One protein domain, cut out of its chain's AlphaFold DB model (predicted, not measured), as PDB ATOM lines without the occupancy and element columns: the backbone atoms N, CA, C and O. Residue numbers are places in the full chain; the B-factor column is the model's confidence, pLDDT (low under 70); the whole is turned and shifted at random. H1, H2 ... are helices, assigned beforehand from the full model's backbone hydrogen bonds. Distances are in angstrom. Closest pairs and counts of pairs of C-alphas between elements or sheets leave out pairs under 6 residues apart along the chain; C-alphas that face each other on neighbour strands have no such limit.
ATOM      1  N   VAL A   2     -27.642  44.167 -46.789       85.94
ATOM      2  CA  VAL A   2     -27.769  45.606 -46.463       85.94
ATOM      3  C   VAL A   2     -26.597  46.173 -45.647       85.94
ATOM      4  O   VAL A   2     -25.990  47.158 -46.056       85.94
ATOM      5  N   LEU A   3     -26.245  45.535 -44.522       90.00
ATOM      6  CA  LEU A   3     -25.160  46.012 -43.657       90.00
ATOM      7  C   LEU A   3     -23.822  46.092 -44.396       90.00
ATOM      8  O   LEU A   3     -23.153  47.113 -44.328       90.00
ATOM      9  N   LEU A   4     -23.446  45.029 -45.111       91.12
ATOM     10  CA  LEU A   4     -22.152  44.957 -45.793       91.12
ATOM     11  C   LEU A   4     -22.037  46.036 -46.874       91.12
ATOM     12  O   LEU A   4     -21.024  46.716 -46.934       91.12
ATOM     13  N   GLN A   5     -23.096  46.253 -47.657       92.69
ATOM     14  CA  GLN A   5     -23.117  47.320 -48.660       92.69
ATOM     15  C   GLN A   5     -23.099  48.726 -48.039       92.69
ATOM     16  O   GLN A   5     -22.571  49.652 -48.645       92.69
ATOM     17  N   SER A   6     -23.647  48.895 -46.831       92.50
ATOM     18  CA  SER A   6     -23.609  50.173 -46.095       92.50
ATOM     19  C   SER A   6     -22.242  50.458 -45.459       92.50
ATOM     20  O   SER A   6     -21.937  51.599 -45.121       92.50
ATOM     21  N   LEU A   7     -21.433  49.414 -45.260       93.50
ATOM     22  CA  LEU A   7     -20.059  49.498 -44.756       93.50
ATOM     23  C   LEU A   7     -19.030  49.680 -45.875       93.50
ATOM     24  O   LEU A   7     -17.840  49.811 -45.585       93.50
ATOM     25  N   ASP A   8     -19.475  49.660 -47.128       94.00
ATOM     26  CA  ASP A   8     -18.598  49.767 -48.277       94.00
ATOM     27  C   ASP A   8     -17.907  51.139 -48.322       94.00
ATOM     28  O   ASP A   8     -18.532  52.198 -48.183       94.00
ATOM     29  N   THR A   9     -16.584  51.112 -48.456       91.69
ATOM     30  CA  THR A   9     -15.728  52.270 -48.169       91.69
ATOM     31  C   THR A   9     -15.922  53.384 -49.193       91.69
ATOM     32  O   THR A   9     -15.978  54.558 -48.813       91.69
ATOM     33  N   ASP A  10     -16.048  53.023 -50.469       90.38
ATOM     34  CA  ASP A  10     -16.262  53.945 -51.588       90.38
ATOM     35  C   ASP A  10     -17.731  54.010 -52.041       90.38
ATOM     36  O   ASP A  10     -18.074  54.871 -52.851       90.38
ATOM     37  N   SER A  11     -18.599  53.168 -51.462       88.06
ATOM     38  CA  SER A  11     -20.020  53.054 -51.817       88.06
ATOM     39  C   SER A  11     -20.238  52.689 -53.290       88.06
ATOM     40  O   SER A  11     -21.293  52.997 -53.850       88.06
ATOM     41  N   ASN A  12     -19.239  52.056 -53.912       89.88
ATOM     42  CA  ASN A  12     -19.278  51.600 -55.286       89.88
ATOM     43  C   ASN A  12     -19.487  50.084 -55.330       89.88
ATOM     44  O   ASN A  12     -18.553  49.307 -55.494       89.88
ATOM     45  N   HIS A  13     -20.746  49.660 -55.289       90.19
ATOM     46  CA  HIS A  13     -21.107  48.237 -55.227       90.19
ATOM     47  C   HIS A  13     -20.778  47.434 -56.498       90.19
ATOM     48  O   HIS A  13     -20.937  46.214 -56.517       90.19
ATOM     49  N   ASP A  14     -20.297  48.099 -57.550       86.38
ATOM     50  CA  ASP A  14     -19.892  47.469 -58.804       86.38
ATOM     51  C   ASP A  14     -18.494  46.837 -58.749       86.38
ATOM     52  O   ASP A  14     -18.172  46.011 -59.601       86.38
ATOM     53  N   ASN A  15     -17.650  47.222 -57.785       86.06
ATOM     54  CA  ASN A  15     -16.270  46.734 -57.667       86.06
ATOM     55  C   ASN A  15     -16.070  45.741 -56.504       86.06
ATOM     56  O   ASN A  15     -14.934  45.434 -56.134       86.06
ATOM     57  N   GLY A  16     -17.170  45.224 -55.950       86.81
ATOM     58  CA  GLY A  16     -17.188  44.402 -54.744       86.81
ATOM     59  C   GLY A  16     -17.574  45.210 -53.504       86.81
ATOM     60  O   GLY A  16     -18.174  46.271 -53.599       86.81
ATOM     61  N   ILE A  17     -17.288  44.663 -52.319       91.19
ATOM     62  CA  ILE A  17     -17.501  45.355 -51.041       91.19
ATOM     63  C   ILE A  17     -16.162  45.414 -50.316       91.19
ATOM     64  O   ILE A  17     -15.592  44.374 -49.974       91.19
ATOM     65  N   SER A  18     -15.692  46.626 -50.035       93.56
ATOM     66  CA  SER A  18     -14.462  46.866 -49.284       93.56
ATOM     67  C   SER A  18     -14.779  47.511 -47.940       93.56
ATOM     68  O   SER A  18     -15.231  48.652 -47.879       93.56
ATOM     69  N   ILE A  19     -14.507  46.807 -46.840       92.69
ATOM     70  CA  ILE A  19     -14.752  47.305 -45.476       92.69
ATOM     71  C   ILE A  19     -13.436  47.802 -44.877       92.69
ATOM     72  O   ILE A  19     -12.454  47.058 -44.822       92.69
ATOM     73  N   SER A  20     -13.412  49.050 -44.403       92.56
ATOM     74  CA  SER A  20     -12.212  49.634 -43.801       92.56
ATOM     75  C   SER A  20     -11.830  48.957 -42.479       92.56
ATOM     76  O   SER A  20     -12.673  48.425 -41.748       92.56
ATOM     77  N   THR A  21     -10.539  49.005 -42.133       93.62
ATOM     78  CA  THR A  21     -10.046  48.448 -40.860       93.62
ATOM     79  C   THR A  21     -10.662  49.184 -39.670       93.62
ATOM     80  O   THR A  21     -10.968  48.573 -38.648       93.62
ATOM     81  N   GLU A  22     -10.898  50.488 -39.807       90.94
ATOM     82  CA  GLU A  22     -11.549  51.320 -38.800       90.94
ATOM     83  C   GLU A  22     -12.991  50.865 -38.549       90.94
ATOM     84  O   GLU A  22     -13.374  50.668 -37.395       90.94
ATOM     85  N   ALA A  23     -13.772  50.644 -39.614       90.25
ATOM     86  CA  ALA A  23     -15.153  50.182 -39.509       90.25
ATOM     87  C   ALA A  23     -15.229  48.764 -38.924       90.25
ATOM     88  O   ALA A  23     -16.030  48.506 -38.025       90.25
ATOM     89  N   ALA A  24     -14.348  47.864 -39.370       91.25
ATOM     90  CA  ALA A  24     -14.249  46.513 -38.826       91.25
ATOM     91  C   ALA A  24     -13.916  46.526 -37.324       91.25
ATOM     92  O   ALA A  24     -14.608  45.886 -36.531       91.25
ATOM     93  N   ASN A  25     -12.913  47.310 -36.911       91.75
ATOM     94  CA  ASN A  25     -12.514  47.433 -35.506       91.75
ATOM     95  C   ASN A  25     -13.628  48.011 -34.627       91.75
ATOM     96  O   ASN A  25     -13.807  47.568 -33.491       91.75
ATOM     97  N   ALA A  26     -14.394  48.974 -35.142       88.50
ATOM     98  CA  ALA A  26     -15.498  49.582 -34.410       88.50
ATOM     99  C   ALA A  26     -16.673  48.611 -34.170       88.50
ATOM    100  O   ALA A  26     -17.418  48.783 -33.202       88.50
ATOM    101  N   LEU A  27     -16.811  47.567 -34.997       89.50
ATOM    102  CA  LEU A  27     -17.844  46.534 -34.863       89.50
ATOM    103  C   LEU A  27     -17.439  45.344 -33.977       89.50
ATOM    104  O   LEU A  27     -18.328  44.626 -33.526       89.50
ATOM    105  N   LEU A  28     -16.149  45.138 -33.674       88.25
ATOM    106  CA  LEU A  28     -15.650  43.941 -32.964       88.25
ATOM    107  C   LEU A  28     -16.330  43.653 -31.615       88.25
ATOM    108  O   LEU A  28     -16.408  42.498 -31.208       88.25
ATOM    109  N   ASN A  29     -16.812  44.687 -30.922       83.88
ATOM    110  CA  ASN A  29     -17.456  44.565 -29.608       83.88
ATOM    111  C   ASN A  29     -18.940  44.966 -29.626       83.88
ATOM    112  O   ASN A  29     -19.534  45.171 -28.568       83.88
ATOM    113  N   GLN A  30     -19.531  45.112 -30.813       88.31
ATOM    114  CA  GLN A  30     -20.943  45.442 -30.969       88.31
ATOM    115  C   GLN A  30     -21.771  44.160 -31.056       88.31
ATOM    116  O   GLN A  30     -21.418  43.220 -31.765       88.31
ATOM    117  N   SER A  31     -22.902  44.128 -30.353       87.94
ATOM    118  CA  SER A  31     -23.874  43.040 -30.466       87.94
ATOM    119  C   SER A  31     -24.973  43.457 -31.439       87.94
ATOM    120  O   SER A  31     -25.834  44.258 -31.083       87.94
ATOM    121  N   LEU A  32     -24.951  42.905 -32.652       87.94
ATOM    122  CA  LEU A  32     -25.982  43.125 -33.667       87.94
ATOM    123  C   LEU A  32     -26.908  41.906 -33.756       87.94
ATOM    124  O   LEU A  32     -26.448  40.780 -33.939       87.94
ATOM    125  N   ASP A  33     -28.216  42.133 -33.643       89.06
ATOM    126  CA  ASP A  33     -29.233  41.081 -33.716       89.06
ATOM    127  C   ASP A  33     -29.834  40.985 -35.124       89.06
ATOM    128  O   ASP A  33     -30.769  41.703 -35.479       89.06
ATOM    129  N   PHE A  34     -29.309  40.056 -35.923       88.38
ATOM    130  CA  PHE A  34     -29.751  39.808 -37.298       88.38
ATOM    131  C   PHE A  34     -31.153  39.185 -37.411       88.38
ATOM    132  O   PHE A  34     -31.639  39.012 -38.527       88.38
ATOM    133  N   SER A  35     -31.812  38.846 -36.296       90.31
ATOM    134  CA  SER A  35     -33.196  38.355 -36.310       90.31
ATOM    135  C   SER A  35     -34.237  39.481 -36.341       90.31
ATOM    136  O   SER A  35     -35.414  39.230 -36.612       90.31
ATOM    137  N   LYS A  36     -33.824  40.731 -36.086       90.62
ATOM    138  CA  LYS A  36     -34.711  41.898 -36.115       90.62
ATOM    139  C   LYS A  36     -35.208  42.205 -37.526       90.62
ATOM    140  O   LYS A  36     -34.519  41.995 -38.521       90.62
ATOM    141  N   ALA A  37     -36.396  42.806 -37.600       88.62
ATOM    142  CA  ALA A  37     -36.913  43.367 -38.845       88.62
ATOM    143  C   ALA A  37     -35.948  44.432 -39.417       88.62
ATOM    144  O   ALA A  37     -35.325  45.152 -38.628       88.62
ATOM    145  N   PRO A  38     -35.864  44.606 -40.753       84.38
ATOM    146  CA  PRO A  38     -34.856  45.458 -41.390       84.38
ATOM    147  C   PRO A  38     -34.753  46.878 -40.821       84.38
ATOM    148  O   PRO A  38     -33.653  47.350 -40.561       84.38
ATOM    149  N   THR A  39     -35.881  47.542 -40.552       84.75
ATOM    150  CA  THR A  39     -35.903  48.904 -39.987       84.75
ATOM    151  C   THR A  39     -35.352  48.965 -38.557       84.75
ATOM    152  O   THR A  39     -34.630  49.895 -38.196       84.75
ATOM    153  N   ALA A  40     -35.667  47.965 -37.729       89.12
ATOM    154  CA  ALA A  40     -35.163  47.880 -36.360       89.12
ATOM    155  C   ALA A  40     -33.667  47.535 -36.343       89.12
ATOM    156  O   ALA A  40     -32.899  48.164 -35.623       89.12
ATOM    157  N   PHE A  41     -33.245  46.600 -37.197       89.69
ATOM    158  CA  PHE A  41     -31.837  46.262 -37.385       89.69
ATOM    159  C   PHE A  41     -31.019  47.463 -37.885       89.69
ATOM    160  O   PHE A  41     -29.952  47.753 -37.355       89.69
ATOM    161  N   ALA A  42     -31.542  48.216 -38.853       87.75
ATOM    162  CA  ALA A  42     -30.934  49.455 -39.332       87.75
ATOM    163  C   ALA A  42     -30.702  50.475 -38.204       87.75
ATOM    164  O   ALA A  42     -29.652  51.110 -38.150       87.75
ATOM    165  N   THR A  43     -31.659  50.602 -37.282       88.69
ATOM    166  CA  THR A  43     -31.545  51.509 -36.130       88.69
ATOM    167  C   THR A  43     -30.410  51.081 -35.196       88.69
ATOM    168  O   THR A  43     -29.614  51.924 -34.782       88.69
ATOM    169  N   ASP A  44     -30.285  49.780 -34.914       89.56
ATOM    170  CA  ASP A  44     -29.171  49.241 -34.126       89.56
ATOM    171  C   ASP A  44     -27.824  49.530 -34.797       89.56
ATOM    172  O   ASP A  44     -26.899  50.008 -34.142       89.56
ATOM    173  N   VAL A  45     -27.717  49.294 -36.109       89.00
ATOM    174  CA  VAL A  45     -26.488  49.541 -36.875       89.00
ATOM    175  C   VAL A  45     -26.086  51.012 -36.787       89.00
ATOM    176  O   VAL A  45     -24.933  51.303 -36.470       89.00
ATOM    177  N   VAL A  46     -27.022  51.942 -36.986       90.62
ATOM    178  CA  VAL A  46     -26.741  53.382 -36.860       90.62
ATOM    179  C   VAL A  46     -26.328  53.751 -35.430       90.62
ATOM    180  O   VAL A  46     -25.429  54.569 -35.238       90.62
ATOM    181  N   SER A  47     -26.909  53.103 -34.412       89.62
ATOM    182  CA  SER A  47     -26.553  53.346 -33.007       89.62
ATOM    183  C   SER A  47     -25.113  52.948 -32.652       89.62
ATOM    184  O   SER A  47     -24.557  53.488 -31.695       89.62
ATOM    185  N   THR A  48     -24.475  52.075 -33.443       88.75
ATOM    186  CA  THR A  48     -23.044  51.752 -33.279       88.75
ATOM    187  C   THR A  48     -22.125  52.922 -33.645       88.75
ATOM    188  O   THR A  48     -20.950  52.910 -33.281       88.75
ATOM    189  N   GLY A  49     -22.629  53.918 -34.385       88.00
ATOM    190  CA  GLY A  49     -21.845  55.039 -34.907       88.00
ATOM    191  C   GLY A  49     -20.931  54.685 -36.087       88.00
ATOM    192  O   GLY A  49     -20.254  55.572 -36.601       88.00
ATOM    193  N   VAL A  50     -20.909  53.422 -36.533       88.81
ATOM    194  CA  VAL A  50     -20.057  52.955 -37.644       88.81
ATOM    195  C   VAL A  50     -20.633  53.340 -39.008       88.81
ATOM    196  O   VAL A  50     -19.888  53.689 -39.920       88.81
ATOM    197  N   VAL A  51     -21.960  53.306 -39.141       89.88
ATOM    198  CA  VAL A  51     -22.692  53.689 -40.353       89.88
ATOM    199  C   VAL A  51     -23.620  54.844 -39.998       89.88
ATOM    200  O   VAL A  51     -24.373  54.765 -39.029       89.88
ATOM    201  N   THR A  52     -23.576  55.925 -40.771       89.62
ATOM    202  CA  THR A  52     -24.517  57.038 -40.613       89.62
ATOM    203  C   THR A  52     -25.840  56.718 -41.300       89.62
ATOM    204  O   THR A  52     -25.886  55.931 -42.244       89.62
ATOM    205  N   THR A  53     -26.923  57.379 -40.888       88.12
ATOM    206  CA  THR A  53     -28.229  57.253 -41.558       88.12
ATOM    207  C   THR A  53     -28.149  57.559 -43.059       88.12
ATOM    208  O   THR A  53     -28.864  56.951 -43.841       88.12
ATOM    209  N   GLU A  54     -27.258  58.467 -43.465       87.06
ATOM    210  CA  GLU A  54     -27.036  58.855 -44.866       87.06
ATOM    211  C   GLU A  54     -26.332  57.768 -45.692       87.06
ATOM    212  O   GLU A  54     -26.561  57.674 -46.893       87.06
ATOM    213  N   LYS A  55     -25.480  56.949 -45.059       88.19
ATOM    214  CA  LYS A  55     -24.771  55.832 -45.707       88.19
ATOM    215  C   LYS A  55     -25.533  54.508 -45.649       88.19
ATOM    216  O   LYS A  55     -25.102  53.525 -46.246       88.19
ATOM    217  N   LEU A  56     -26.635  54.457 -44.907       90.94
ATOM    218  CA  LEU A  56     -27.419  53.243 -44.765       90.94
ATOM    219  C   LEU A  56     -28.135  52.914 -46.083       90.94
ATOM    220  O   LEU A  56     -28.969  53.676 -46.568       90.94
ATOM    221  N   ILE A  57     -27.848  51.736 -46.626       91.81
ATOM    222  CA  ILE A  57     -28.512  51.202 -47.815       91.81
ATOM    223  C   ILE A  57     -29.871  50.611 -47.410       91.81
ATOM    224  O   ILE A  57     -29.986  49.937 -46.388       91.81
ATOM    225  N   THR A  58     -30.925  50.850 -48.194       89.81
ATOM    226  CA  THR A  58     -32.232  50.220 -47.942       89.81
ATOM    227  C   THR A  58     -32.243  48.771 -48.445       89.81
ATOM    228  O   THR A  58     -31.424  48.411 -49.292       89.81
TER     229      THR A  58
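What this domain is: This is residues 2 to 58 of the 282 residues of an uncharacterized protein of Acinetobacter baumannii 348935 (UniProt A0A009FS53). There is little regular structure here: this is a small fold made largely of loops, with three short helices set in a triangle, H1 near H3 and H2 at the third corner. The loop of residues 7 to 20 leads from H1 to H2. The printed part has 57 residues, 22 of them in H1, H2 and H3, in that order, with no named strand; the class is all helix. It is compact and rounded, with a radius of gyration of the C-alphas of 11.0 A and spans of 29 by 23 by 19 A.

How they stand to each other: Start at the longest helix, H3, residues 38 to 47. H1, residues 2 to 6, is close but not clearly touching: look at the C-alphas of Leu 3 and Val 45, their closest, 7.8 A apart. H2, residues 21 to 27, is apart from H1 and from H3. In H1, H2 and H3 every O i to N i+4 pair is within hydrogen-bond range.

Where its parts are: Find C-alpha 38 at (-34.856, 45.458, -41.390); from there H3 runs 14.2 A to C-alpha 47. H2 runs 10.0 A from C-alpha 21 at (-10.046, 48.448, -40.860). H1 begins at C-alpha 2 at (-27.769, 45.606, -46.463) and is 6.2 A long.

The domain as a whole: The C-alphas of Asp 14 and Asn 29, the two farthest apart, are 29.4 A apart. The printed part has no cut; the link from H1 to H2 is long. No printed residue is under 70 in pLDDT.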